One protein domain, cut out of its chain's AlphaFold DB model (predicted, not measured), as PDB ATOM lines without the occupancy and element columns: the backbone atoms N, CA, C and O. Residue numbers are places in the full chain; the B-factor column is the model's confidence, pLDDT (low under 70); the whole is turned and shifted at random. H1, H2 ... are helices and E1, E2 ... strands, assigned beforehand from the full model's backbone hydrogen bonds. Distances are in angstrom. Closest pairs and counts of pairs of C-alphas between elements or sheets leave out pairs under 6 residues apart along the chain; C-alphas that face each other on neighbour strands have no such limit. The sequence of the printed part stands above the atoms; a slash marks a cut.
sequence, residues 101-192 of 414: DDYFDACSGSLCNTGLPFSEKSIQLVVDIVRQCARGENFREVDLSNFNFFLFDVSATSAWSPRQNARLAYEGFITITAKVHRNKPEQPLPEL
ATOM      1  N   ASP A 101      13.708  37.604  24.426       86.25
ATOM      2  CA  ASP A 101      12.604  38.499  24.705       86.25
ATOM      3  C   ASP A 101      12.379  38.502  26.224       86.25
ATOM      4  O   ASP A 101      12.529  39.552  26.822       86.25
ATOM      5  N   ASP A 102      12.317  37.337  26.885       86.62
ATOM      6  CA  ASP A 102      12.214  37.265  28.357       86.62
ATOM      7  C   ASP A 102      13.367  37.976  29.091       86.62
ATOM      8  O   ASP A 102      13.155  38.636  30.107       86.62
ATOM      9  N   TYR A 103      14.607  37.845  28.598       86.06
ATOM     10  CA  TYR A 103      15.767  38.474  29.235       86.06
ATOM     11  C   TYR A 103      15.702  40.004  29.162       86.06
ATOM     12  O   TYR A 103      16.036  40.676  30.137       86.06
ATOM     13  N   PHE A 104      15.307  40.560  28.012       82.88
ATOM     14  CA  PHE A 104      15.234  42.010  27.819       82.88
ATOM     15  C   PHE A 104      13.905  42.611  28.293       82.88
ATOM     16  O   PHE A 104      13.908  43.745  28.760       82.88
ATOM     17  N   ASP A 105      12.806  41.861  28.258       83.31
ATOM     18  CA  ASP A 105      11.497  42.283  28.766       83.31
ATOM     19  C   ASP A 105      11.507  42.398  30.296       83.31
ATOM     20  O   ASP A 105      10.847  43.273  30.853       83.31
ATOM     21  N   ALA A 106      12.346  41.614  30.988       76.88
ATOM     22  CA  ALA A 106      12.627  41.806  32.414       76.88
ATOM     23  C   ALA A 106      13.282  43.168  32.737       76.88
ATOM     24  O   ALA A 106      13.383  43.551  33.903       76.88
ATOM     25  N   CYS A 107      13.739  43.899  31.718       68.62
ATOM     26  CA  CYS A 107      14.266  45.258  31.802       68.62
ATOM     27  C   CYS A 107      13.605  46.141  30.731       68.62
ATOM     28  O   CYS A 107      14.290  46.778  29.932       68.62
ATOM     29  N   SER A 108      12.267  46.159  30.680       59.25
ATOM     30  CA  SER A 108      11.501  46.961  29.712       59.25
ATOM     31  C   SER A 108      11.735  48.478  29.822       59.25
ATOM     32  O   SER A 108      11.372  49.222  28.909       59.25
ATOM     33  N   GLY A 109      12.347  48.948  30.916       56.53
ATOM     34  CA  GLY A 109      12.812  50.319  31.075       56.53
ATOM     35  C   GLY A 109      14.093  50.590  30.282       56.53
ATOM     36  O   GLY A 109      15.059  49.836  30.316       56.53
ATOM     37  N   SER A 110      14.141  51.713  29.573       40.97
ATOM     38  CA  SER A 110      15.362  52.154  28.894       40.97
ATOM     39  C   SER A 110      16.275  52.927  29.853       40.97
ATOM     40  O   SER A 110      15.807  53.803  30.573       40.97
ATOM     41  N   LEU A 111      17.583  52.672  29.744       48.53
ATOM     42  CA  LEU A 111      18.697  53.574  30.083       48.53
ATOM     43  C   LEU A 111      19.099  53.784  31.553       48.53
ATOM     44  O   LEU A 111      18.319  53.712  32.498       48.53
ATOM     45  N   CYS A 112      20.399  54.068  31.684       48.66
ATOM     46  CA  CYS A 112      21.102  54.454  32.894       48.66
ATOM     47  C   CYS A 112      20.367  55.576  33.630       48.66
ATOM     48  O   CYS A 112      20.212  56.668  33.083       48.66
ATOM     49  N   ASN A 113      19.979  55.357  34.884       52.53
ATOM     50  CA  ASN A 113      19.597  56.469  35.743       52.53
ATOM     51  C   ASN A 113      20.877  57.060  36.347       52.53
ATOM     52  O   ASN A 113      21.414  56.545  37.320       52.53
ATOM     53  N   THR A 114      21.406  58.117  35.731       54.47
ATOM     54  CA  THR A 114      22.696  58.738  36.083       54.47
ATOM     55  C   THR A 114      22.576  59.772  37.208       54.47
ATOM     56  O   THR A 114      23.333  60.734  37.235       54.47
ATOM     57  N   GLY A 115      21.578  59.658  38.088       65.94
ATOM     58  CA  GLY A 115      21.391  60.595  39.205       65.94
ATOM     59  C   GLY A 115      21.999  60.123  40.527       65.94
ATOM     60  O   GLY A 115      22.187  60.926  41.440       65.94
ATOM     61  N   LEU A 116      22.286  58.825  40.659       75.38
ATOM     62  CA  LEU A 116      22.787  58.254  41.906       75.38
ATOM     63  C   LEU A 116      24.311  58.389  41.971       75.38
ATOM     64  O   LEU A 116      25.001  57.774  41.154       75.38
ATOM     65  N   PRO A 117      24.869  59.126  42.949       78.88
ATOM     66  CA  PRO A 117      26.312  59.241  43.078       78.88
ATOM     67  C   PRO A 117      26.910  57.874  43.386       78.88
ATOM     68  O   PRO A 117      26.340  57.098  44.160       78.88
ATOM     69  N   PHE A 118      28.082  57.579  42.836       81.88
ATOM     70  CA  PHE A 118      28.764  56.330  43.138       81.88
ATOM     71  C   PHE A 118      29.301  56.304  44.582       81.88
ATOM     72  O   PHE A 118      30.339  56.885  44.902       81.88
ATOM     73  N   SER A 119      28.567  55.639  45.480       82.38
ATOM     74  CA  SER A 119      28.910  55.506  46.900       82.38
ATOM     75  C   SER A 119      28.424  54.173  47.468       82.38
ATOM     76  O   SER A 119      27.461  53.604  46.958       82.38
ATOM     77  N   GLU A 120      29.028  53.695  48.562       81.75
ATOM     78  CA  GLU A 120      28.564  52.476  49.245       81.75
ATOM     79  C   GLU A 120      27.093  52.573  49.671       81.75
ATOM     80  O   GLU A 120      26.349  51.605  49.532       81.75
ATOM     81  N   LYS A 121      26.647  53.758  50.115       84.44
ATOM     82  CA  LYS A 121      25.241  54.006  50.470       84.44
ATOM     83  C   LYS A 121      24.318  53.850  49.264       84.44
ATOM     84  O   LYS A 121      23.252  53.262  49.394       84.44
ATOM     85  N   SER A 122      24.732  54.350  48.102       85.44
ATOM     86  CA  SER A 122      23.961  54.230  46.862       85.44
ATOM     87  C   SER A 122      23.884  52.781  46.392       85.44
ATOM     88  O   SER A 122      22.826  52.339  45.958       85.44
ATOM     89  N   ILE A 123      24.984  52.028  46.503       85.81
ATOM     90  CA  ILE A 123      24.998  50.604  46.153       85.81
ATOM     91  C   ILE A 123      24.070  49.823  47.091       85.81
ATOM     92  O   ILE A 123      23.234  49.060  46.615       85.81
ATOM     93  N   GLN A 124      24.169  50.050  48.405       84.56
ATOM     94  CA  GLN A 124      23.308  49.395  49.388       84.56
ATOM     95  C   GLN A 124      21.830  49.721  49.149       84.56
ATOM     96  O   GLN A 124      21.010  48.811  49.123       84.56
ATOM     97  N   LEU A 125      21.506  50.992  48.888       84.56
ATOM     98  CA  LEU A 125      20.148  51.426  48.559       84.56
ATOM     99  C   LEU A 125      19.592  50.664  47.349       84.56
ATOM    100  O   LEU A 125      18.476  50.162  47.407       84.56
ATOM    101  N   VAL A 126      20.372  50.537  46.271       84.12
ATOM    102  CA  VAL A 126      19.964  49.771  45.083       84.12
ATOM    103  C   VAL A 126      19.695  48.305  45.433       84.12
ATOM    104  O   VAL A 126      18.665  47.764  45.033       84.12
ATOM    105  N   VAL A 127      20.595  47.658  46.178       83.69
ATOM    106  CA  VAL A 127      20.442  46.247  46.572       83.69
ATOM    107  C   VAL A 127      19.202  46.043  47.448       83.69
ATOM    108  O   VAL A 127      18.450  45.092  47.231       83.69
ATOM    109  N   ASP A 128      18.965  46.938  48.407       83.31
ATOM    110  CA  ASP A 128      17.815  46.867  49.310       83.31
ATOM    111  C   ASP A 128      16.502  47.026  48.547       83.31
ATOM    112  O   ASP A 128      15.577  46.238  48.752       83.31
ATOM    113  N   ILE A 129      16.444  47.975  47.609       80.38
ATOM    114  CA  ILE A 129      15.264  48.169  46.771       80.38
ATOM    115  C   ILE A 129      14.989  46.926  45.913       80.38
ATOM    116  O   ILE A 129      13.859  46.442  45.882       80.38
ATOM    117  N   VAL A 130      16.015  46.355  45.267       81.31
ATOM    118  CA  VAL A 130      15.862  45.131  44.459       81.31
ATOM    119  C   VAL A 130      15.279  43.985  45.294       81.31
ATOM    120  O   VAL A 130      14.371  43.293  44.832       81.31
ATOM    121  N   ARG A 131      15.761  43.797  46.528       81.12
ATOM    122  CA  ARG A 131      15.256  42.754  47.436       81.12
ATOM    123  C   ARG A 131      13.825  43.009  47.897       81.12
ATOM    124  O   ARG A 131      13.026  42.078  47.917       81.12
ATOM    125  N   GLN A 132      13.496  44.242  48.271       76.88
ATOM    126  CA  GLN A 132      12.160  44.593  48.763       76.88
ATOM    127  C   GLN A 132      11.101  44.442  47.671       76.88
ATOM    128  O   GLN A 132      10.071  43.805  47.893       76.88
ATOM    129  N   CYS A 133      11.385  44.934  46.462       71.81
ATOM    130  CA  CYS A 133      10.483  44.774  45.327       71.81
ATOM    131  C   CYS A 133      10.231  43.296  44.993       71.81
ATOM    132  O   CYS A 133       9.101  42.916  44.696       71.81
ATOM    133  N   ALA A 134      11.256  42.443  45.083       71.00
ATOM    134  CA  ALA A 134      11.103  41.009  44.852       71.00
ATOM    135  C   ALA A 134      10.234  40.298  45.908       71.00
ATOM    136  O   ALA A 134       9.619  39.280  45.605       71.00
ATOM    137  N   ARG A 135      10.145  40.837  47.131       70.94
ATOM    138  CA  ARG A 135       9.301  40.301  48.215       70.94
ATOM    139  C   ARG A 135       7.852  40.791  48.164       70.94
ATOM    140  O   ARG A 135       7.054  40.398  49.010       70.94
ATOM    141  N   GLY A 136       7.505  41.649  47.202       64.81
ATOM    142  CA  GLY A 136       6.183  42.278  47.138       64.81
ATOM    143  C   GLY A 136       5.913  43.234  48.305       64.81
ATOM    144  O   GLY A 136       4.757  43.549  48.588       64.81
ATOM    145  N   GLU A 137       6.959  43.688  49.003       57.88
ATOM    146  CA  GLU A 137       6.839  44.670  50.077       57.88
ATOM    147  C   GLU A 137       6.508  46.039  49.454       57.88
ATOM    148  O   GLU A 137       7.171  46.487  48.519       57.88
ATOM    149  N   ASN A 138       5.425  46.668  49.929       48.06
ATOM    150  CA  ASN A 138       4.771  47.846  49.343       48.06
ATOM    151  C   ASN A 138       5.692  49.077  49.184       48.06
ATOM    152  O   ASN A 138       5.584  50.044  49.939       48.06
ATOM    153  N   PHE A 139       6.494  49.118  48.125       48.72
ATOM    154  CA  PHE A 139       6.844  50.369  47.463       48.72
ATOM    155  C   PHE A 139       5.782  50.641  46.402       48.72
ATOM    156  O   PHE A 139       5.837  50.134  45.281       48.72
ATOM    157  N   ARG A 140       4.782  51.456  46.755       43.53
ATOM    158  CA  ARG A 140       4.034  52.176  45.720       43.53
ATOM    159  C   ARG A 140       5.085  52.962  44.923       43.53
ATOM    160  O   ARG A 140       5.768  53.779  45.522       43.53
ATOM    161  N   GLU A 141       5.217  52.672  43.626       50.88
ATOM    162  CA  GLU A 141       6.063  53.367  42.624       50.88
ATOM    163  C   GLU A 141       7.480  52.846  42.318       50.88
ATOM    164  O   GLU A 141       8.202  53.517  41.585       50.88
ATOM    165  N   VAL A 142       7.896  51.652  42.755       51.38
ATOM    166  CA  VAL A 142       9.189  51.113  42.292       51.38
ATOM    167  C   VAL A 142       9.002  49.894  41.393       51.38
ATOM    168  O   VAL A 142       8.930  48.756  41.850       51.38
ATOM    169  N   ASP A 143       8.937  50.151  40.087       55.19
ATOM    170  CA  ASP A 143       8.980  49.109  39.061       55.19
ATOM    171  C   ASP A 143      10.416  48.573  38.913       55.19
ATOM    172  O   ASP A 143      11.347  49.324  38.613       55.19
ATOM    173  N   LEU A 144      10.596  47.264  39.126       50.56
ATOM    174  CA  LEU A 144      11.881  46.578  38.971       50.56
ATOM    175  C   LEU A 144      12.463  46.707  37.561       50.56
ATOM    176  O   LEU A 144      13.688  46.667  37.411       50.56
ATOM    177  N   SER A 145      11.604  46.915  36.557       51.47
ATOM    178  CA  SER A 145      12.008  47.183  35.178       51.47
ATOM    179  C   SER A 145      12.818  48.484  35.034       51.47
ATOM    180  O   SER A 145      13.497  48.665  34.025       51.47
ATOM    181  N   ASN A 146      12.825  49.351  36.060       52.00
ATOM    182  CA  ASN A 146      13.649  50.561  36.127       52.00
ATOM    183  C   ASN A 146      15.083  50.317  36.636       52.00
ATOM    184  O   ASN A 146      15.937  51.194  36.478       52.00
ATOM    185  N   PHE A 147      15.390  49.166  37.255       58.12
ATOM    186  CA  PHE A 147      16.757  48.860  37.706       58.12
ATOM    187  C   PHE A 147      17.559  48.237  36.573       58.12
ATOM    188  O   PHE A 147      17.731  47.015  36.475       58.12
ATOM    189  N   ASN A 148      18.027  49.135  35.716       62.28
ATOM    190  CA  ASN A 148      18.785  48.845  34.516       62.28
ATOM    191  C   ASN A 148      20.235  48.437  34.783       62.28
ATOM    192  O   ASN A 148      20.763  48.514  35.891       62.28
ATOM    193  N   PHE A 149      20.881  48.052  33.686       65.06
ATOM    194  CA  PHE A 149      22.263  47.612  33.589       65.06
ATOM    195  C   PHE A 149      23.295  48.628  34.096       65.06
ATOM    196  O   PHE A 149      24.406  48.221  34.326       65.06
ATOM    197  N   PHE A 150      23.012  49.917  34.308       65.88
ATOM    198  CA  PHE A 150      24.052  50.863  34.757       65.88
ATOM    199  C   PHE A 150      23.445  51.981  35.605       65.88
ATOM    200  O   PHE A 150      22.701  52.816  35.095       65.88
ATOM    201  N   LEU A 151      23.723  51.988  36.909       63.34
ATOM    202  CA  LEU A 151      22.926  52.764  37.873       63.34
ATOM    203  C   LEU A 151      23.635  53.973  38.483       63.34
ATOM    204  O   LEU A 151      22.987  54.769  39.150       63.34
ATOM    205  N   PHE A 152      24.948  54.105  38.305       74.31
ATOM    206  CA  PHE A 152      25.727  55.098  39.038       74.31
ATOM    207  C   PHE A 152      26.242  56.198  38.117       74.31
ATOM    208  O   PHE A 152      26.759  55.919  37.034       74.31
ATOM    209  N   ASP A 153      26.135  57.443  38.580       71.56
ATOM    210  CA  ASP A 153      26.950  58.539  38.076       71.56
ATOM    211  C   ASP A 153      28.350  58.387  38.648       71.56
ATOM    212  O   ASP A 153      28.575  58.485  39.863       71.56
ATOM    213  N   VAL A 154      29.287  58.087  37.759       67.06
ATOM    214  CA  VAL A 154      30.663  57.835  38.136       67.06
ATOM    215  C   VAL A 154      31.531  58.914  37.521       67.06
ATOM    216  O   VAL A 154      31.690  59.000  36.301       67.06
ATOM    217  N   SER A 155      32.120  59.751  38.376       70.25
ATOM    218  CA  SER A 155      33.141  60.689  37.920       70.25
ATOM    219  C   SER A 155      34.291  59.906  37.283       70.25
ATOM    220  O   SER A 155      34.625  58.810  37.737       70.25
ATOM    221  N   ALA A 156      34.940  60.469  36.260       67.56
ATOM    222  CA  ALA A 156      36.000  59.770  35.526       67.56
ATOM    223  C   ALA A 156      37.112  59.209  36.439       67.56
ATOM    224  O   ALA A 156      37.670  58.157  36.147       67.56
ATOM    225  N   THR A 157      37.403  59.878  37.560       67.56
ATOM    226  CA  THR A 157      38.406  59.441  38.542       67.56
ATOM    227  C   THR A 157      37.899  58.329  39.463       67.56
ATOM    228  O   THR A 157      38.654  57.416  39.780       67.56
ATOM    229  N   SER A 158      36.632  58.372  39.890       76.19
ATOM    230  CA  SER A 158      36.051  57.326  40.753       76.19
ATOM    231  C   SER A 158      35.704  56.048  39.983       76.19
ATOM    232  O   SER A 158      35.692  54.965  40.560       76.19
ATOM    233  N   ALA A 159      35.510  56.155  38.665       81.62
ATOM    234  CA  ALA A 159      35.144  55.034  37.804       81.62
ATOM    235  C   ALA A 159      36.177  53.910  37.829       81.62
ATOM    236  O   ALA A 159      35.818  52.736  37.816       81.62
ATOM    237  N   TRP A 160      37.449  54.276  37.959       90.88
ATOM    238  CA  TRP A 160      38.577  53.351  37.962       90.88
ATOM    239  C   TRP A 160      39.097  53.021  39.367       90.88
ATOM    240  O   TRP A 160      40.236  52.585  39.520       90.88
ATOM    241  N   SER A 161      38.289  53.242  40.408       92.81
ATOM    242  CA  SER A 161      38.661  52.922  41.787       92.81
ATOM    243  C   SER A 161      38.633  51.405  42.037       92.81
ATOM    244  O   SER A 161      37.546  50.813  42.029       92.81
ATOM    245  N   PRO A 162      39.781  50.763  42.350       95.75
ATOM    246  CA  PRO A 162      39.841  49.316  42.567       95.75
ATOM    247  C   PRO A 162      38.907  48.835  43.676       95.75
ATOM    248  O   PRO A 162      38.138  47.894  43.490       95.75
ATOM    249  N   ARG A 163      38.910  49.529  44.820       94.00
ATOM    250  CA  ARG A 163      38.075  49.175  45.973       94.00
ATOM    251  C   ARG A 163      36.588  49.316  45.665       94.00
ATOM    252  O   ARG A 163      35.801  48.459  46.054       94.00
ATOM    253  N   GLN A 164      36.189  50.382  44.972       91.25
ATOM    254  CA  GLN A 164      34.776  50.573  44.654       91.25
ATOM    255  C   GLN A 164      34.295  49.571  43.594       91.25
ATOM    256  O   GLN A 164      33.178  49.067  43.701       91.25
ATOM    257  N   ASN A 165      35.136  49.218  42.615       93.31
ATOM    258  CA  ASN A 165      34.818  48.161  41.658       93.31
ATOM    259  C   ASN A 165      34.711  46.781  42.329       93.31
ATOM    260  O   ASN A 165      33.750  46.054  42.091       93.31
ATOM    261  N   ALA A 166      35.622  46.458  43.249       96.12
ATOM    262  CA  ALA A 166      35.512  45.251  44.062       96.12
ATOM    263  C   ALA A 166      34.237  45.245  44.919       96.12
ATOM    264  O   ALA A 166      33.617  44.197  45.085       96.12
ATOM    265  N   ARG A 167      33.798  46.408  45.427       94.50
ATOM    266  CA  ARG A 167      32.526  46.514  46.154       94.50
ATOM    267  C   ARG A 167      31.322  46.245  45.252       94.50
ATOM    268  O   ARG A 167      30.390  45.576  45.678       94.50
ATOM    269  N   LEU A 168      31.342  46.720  44.012       93.94
ATOM    270  CA  LEU A 168      30.313  46.392  43.022       93.94
ATOM    271  C   LEU A 168      30.262  44.882  42.751       93.94
ATOM    272  O   LEU A 168      29.187  44.290  42.838       93.94
ATOM    273  N   ALA A 169      31.414  44.253  42.508       96.19
ATOM    274  CA  ALA A 169      31.519  42.803  42.339       96.19
ATOM    275  C   ALA A 169      30.995  42.035  43.567       96.19
ATOM    276  O   ALA A 169      30.241  41.074  43.429       96.19
ATOM    277  N   TYR A 170      31.330  42.506  44.773       97.06
ATOM    278  CA  TYR A 170      30.837  41.963  46.039       97.06
ATOM    279  C   TYR A 170      29.309  41.982  46.112       97.06
ATOM    280  O   TYR A 170      28.715  41.008  46.566       97.06
ATOM    281  N   GLU A 171      28.667  43.045  45.625       94.88
ATOM    282  CA  GLU A 171      27.205  43.213  45.573       94.88
ATOM    283  C   GLU A 171      26.557  42.592  44.319       94.88
ATOM    284  O   GLU A 171      25.374  42.800  44.072       94.88
ATOM    285  N   GLY A 172      27.308  41.810  43.536       94.38
ATOM    286  CA  GLY A 172      26.792  41.031  42.408       94.38
ATOM    287  C   GLY A 172      26.791  41.749  41.060       94.38
ATOM    288  O   GLY A 172      26.302  41.189  40.077       94.38
ATOM    289  N   PHE A 173      27.350  42.955  40.972       93.81
ATOM    290  CA  PHE A 173      27.516  43.638  39.693       93.81
ATOM    291  C   PHE A 173      28.632  42.990  38.862       93.81
ATOM    292  O   PHE A 173      29.659  42.553  39.381       93.81
ATOM    293  N   ILE A 174      28.468  43.001  37.542       92.75
ATOM    294  CA  ILE A 174      29.492  42.630  36.567       92.75
ATOM    295  C   ILE A 174      29.851  43.876  35.777       92.75
ATOM    296  O   ILE A 174      29.034  44.416  35.043       92.75
ATOM    297  N   THR A 175      31.080  44.354  35.926       92.25
ATOM    298  CA  THR A 175      31.552  45.503  35.156       92.25
ATOM    299  C   THR A 175      32.076  45.064  33.800       92.25
ATOM    300  O   THR A 175      32.868  44.125  33.714       92.25
ATOM    301  N   ILE A 176      31.668  45.786  32.761       91.31
ATOM    302  CA  ILE A 176      32.285  45.769  31.433       91.31
ATOM    303  C   ILE A 176      32.927  47.126  31.153       91.31
ATOM    304  O   ILE A 176      32.618  48.099  31.835       91.31
ATOM    305  N   THR A 177      33.791  47.234  30.143       92.12
ATOM    306  CA  THR A 177      34.203  48.549  29.632       92.12
ATOM    307  C   THR A 177      33.723  48.766  28.210       92.12
ATOM    308  O   THR A 177      33.750  47.851  27.385       92.12
ATOM    309  N   ALA A 178      33.258  49.982  27.931       88.06
ATOM    310  CA  ALA A 178      32.848  50.388  26.594       88.06
ATOM    311  C   ALA A 178      32.985  51.904  26.402       88.06
ATOM    312  O   ALA A 178      33.018  52.684  27.357       88.06
ATOM    313  N   LYS A 179      33.017  52.336  25.137       83.19
ATOM    314  CA  LYS A 179      32.875  53.750  24.764       83.19
ATOM    315  C   LYS A 179      31.396  54.107  24.701       83.19
ATOM    316  O   LYS A 179      30.724  53.765  23.732       83.19
ATOM    317  N   VAL A 180      30.900  54.838  25.699       73.75
ATOM    318  CA  VAL A 180      29.507  55.332  25.708       73.75
ATOM    319  C   VAL A 180      29.278  56.370  24.598       73.75
ATOM    320  O   VAL A 180      28.210  56.431  23.997       73.75
ATOM    321  N   HIS A 181      30.308  57.155  24.262       73.44
ATOM    322  CA  HIS A 181      30.290  58.110  23.151       73.44
ATOM    323  C   HIS A 181      31.592  58.041  22.352       73.44
ATOM    324  O   HIS A 181      32.661  57.890  22.936       73.44
ATOM    325  N   ARG A 182      31.523  58.235  21.025       76.19
ATOM    326  CA  ARG A 182      32.689  58.143  20.115       76.19
ATOM    327  C   ARG A 182      33.896  58.991  20.542       76.19
ATOM    328  O   ARG A 182      35.023  58.566  20.321       76.19
ATOM    329  N   ASN A 183      33.649  60.152  21.149       80.31
ATOM    330  CA  ASN A 183      34.686  61.117  21.532       80.31
ATOM    331  C   ASN A 183      35.061  61.055  23.020       80.31
ATOM    332  O   ASN A 183      35.830  61.892  23.485       80.31
ATOM    333  N   LYS A 184      34.488  60.121  23.786       78.69
ATOM    334  CA  LYS A 184      34.826  59.932  25.198       78.69
ATOM    335  C   LYS A 184      35.752  58.724  25.360       78.69
ATOM    336  O   LYS A 184      35.688  57.801  24.542       78.69
ATOM    337  N   PRO A 185      36.615  58.730  26.392       82.50
ATOM    338  CA  PRO A 185      37.389  57.548  26.739       82.50
ATOM    339  C   PRO A 185      36.461  56.374  27.069       82.50
ATOM    340  O   PRO A 185      35.276  56.556  27.361       82.50
ATOM    341  N   GLU A 186      37.016  55.167  27.011       87.56
ATOM    342  CA  GLU A 186      36.352  53.984  27.554       87.56
ATOM    343  C   GLU A 186      36.093  54.183  29.045       87.56
ATOM    344  O   GLU A 186      36.876  54.823  29.750       87.56
ATOM    345  N   GLN A 187      34.957  53.676  29.507       87.31
ATOM    346  CA  GLN A 187      34.553  53.779  30.901       87.31
ATOM    347  C   GLN A 187      34.098  52.410  31.401       87.31
ATOM    348  O   GLN A 187      33.548  51.634  30.613       87.31
ATOM    349  N   PRO A 188      34.320  52.106  32.689       89.75
ATOM    350  CA  PRO A 188      33.735  50.950  33.332       89.75
ATOM    351  C   PRO A 188      32.250  51.199  33.563       89.75
ATOM    352  O   PRO A 188      31.833  52.244  34.057       89.75
ATOM    353  N   LEU A 189      31.457  50.209  33.189       87.94
ATOM    354  CA  LEU A 189      30.012  50.231  33.219       87.94
ATOM    355  C   LEU A 189      29.558  49.017  34.050       87.94
ATOM    356  O   LEU A 189      29.607  47.886  33.560       87.94
ATOM    357  N   PRO A 190      29.240  49.204  35.343       88.75
ATOM    358  CA  PRO A 190      28.846  48.109  36.223       88.75
ATOM    359  C   PRO A 190      27.392  47.688  36.027       88.75
ATOM    360  O   PRO A 190      26.496  48.506  36.221       88.75
ATOM    361  N   GLU A 191      27.187  46.396  35.748       86.81
ATOM    362  CA  GLU A 191      25.884  45.793  35.470       86.81
ATOM    363  C   GLU A 191      25.340  44.907  36.568       86.81
ATOM    364  O   GLU A 191      25.912  43.867  36.886       86.81
ATOM    365  N   LEU A 192      24.158  45.262  37.070       87.75
ATOM    366  CA  LEU A 192      23.324  44.336  37.817       87.75
ATOM    367  C   LEU A 192      22.378  43.642  36.834       87.75
ATOM    368  O   LEU A 192      21.426  44.238  36.332       87.75
TER     369      LEU A 192
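What this domain is: This is residues 101 to 192 of the 414 residues of the protein "Hypothetical protein" of Chrysotila carterae (UniProt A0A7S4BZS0). At one end of this model a two-stranded hairpin, E1 and E2, is covered by the helix H4, with the short helix H3 near E2; the long helix H2 starts beside H4 and runs away to the other end. From there the unnamed stretch of residues 135 to 155 folds back through the middle to H3, while the short helix H1 sits off to one side, away from the other named elements. The printed part has 92 residues, with four named helices and two named strands in the order H1 H2 H3 H4 E1 E2, and the sheet, order E1 - E2, is antiparallel. The class is mixed, helices and strands, though under half of the residues, 43 of the 92, are in named elements. The whole is compact, with a radius of gyration of the C-alphas of 13.8 A, and it spans 40 by 29 by 20 A.

Where its parts are: Find C-alpha 101 at (12.604, 38.499, 24.705), where H1, residues 101 to 105, begins. Go on past residues 106 to 119, which hold no named element, to C-alpha 120 at (28.564, 52.476, 49.245). There H2, residues 120 to 134, starts, and it runs 21.3 A from its first C-alpha to its last. After residues 135 to 155 you reach H3, residues 156 to 159, and then H4, residues 162 to 170, 12.1 A long. Next look for E1, residues 174 to 178, 13.1 A from first to last C-alpha. Last comes E2, residues 187 to 191, 12.6 A long, ending with C-alpha 191 at (25.884, 45.793, 35.470).

How they stand to each other: Begin at the hairpin of E1 and E2, antiparallel neighbours with 147 degrees between their directions. Look at N 174 and O 191, 2.8 A apart, and at N 189 and O 176, also 2.8 A apart; both pairs are within hydrogen-bond range. The C-alphas of 175 and 190, which face each other, are 3.9 A apart. Now turn to H4, whose residues 165 to 169 bring C-alphas within 10 A of both strands. Its closest C-alphas to E1 are those of Leu 168 and Ile 174, 7.5 A apart. Its closest to E2 are those of Leu 168 and Pro 190, 7.2 A apart. H3 comes nearest to E2 at the C-alphas of Ala 159 and Pro 188, 6.2 A apart. H3 and H4 are close but not clearly touching, their closest C-alphas, of Ala 159 and Asn 165, being 7.9 A apart. H2 and H4 only just touch, with 3 pairs of C-alphas within 8 A, made by residues 120 to 123 of H2 alone. The closest are those of Ile 123 and Leu 168, 7.5 A apart, and the two helices run the same way at a shallow tilt of 13 degrees. H2 is apart from E1 and E2, and H1 is apart from H2, H3, H4, E1 and E2. In H1, H2 and H4 every O i to N i+4 pair is within hydrogen-bond range; H3 is too short for such a pair, and its one O i to N i+3 pair is not within range.

The domain as a whole: The two C-alphas farthest apart are those of Glu 137 and Asn 183, 43.1 A. The printed part has no cut. The links H1 to H2, 14 residues, and H2 to H3, 21 residues, are long. Within them, look for a short parallel pairing of residues 116 to 117 with residues 152 to 153. The mean pLDDT of the printed part is 76.2; it is under 70 at residues 107 to 115, 136 to 151, 154, and 156 to 157.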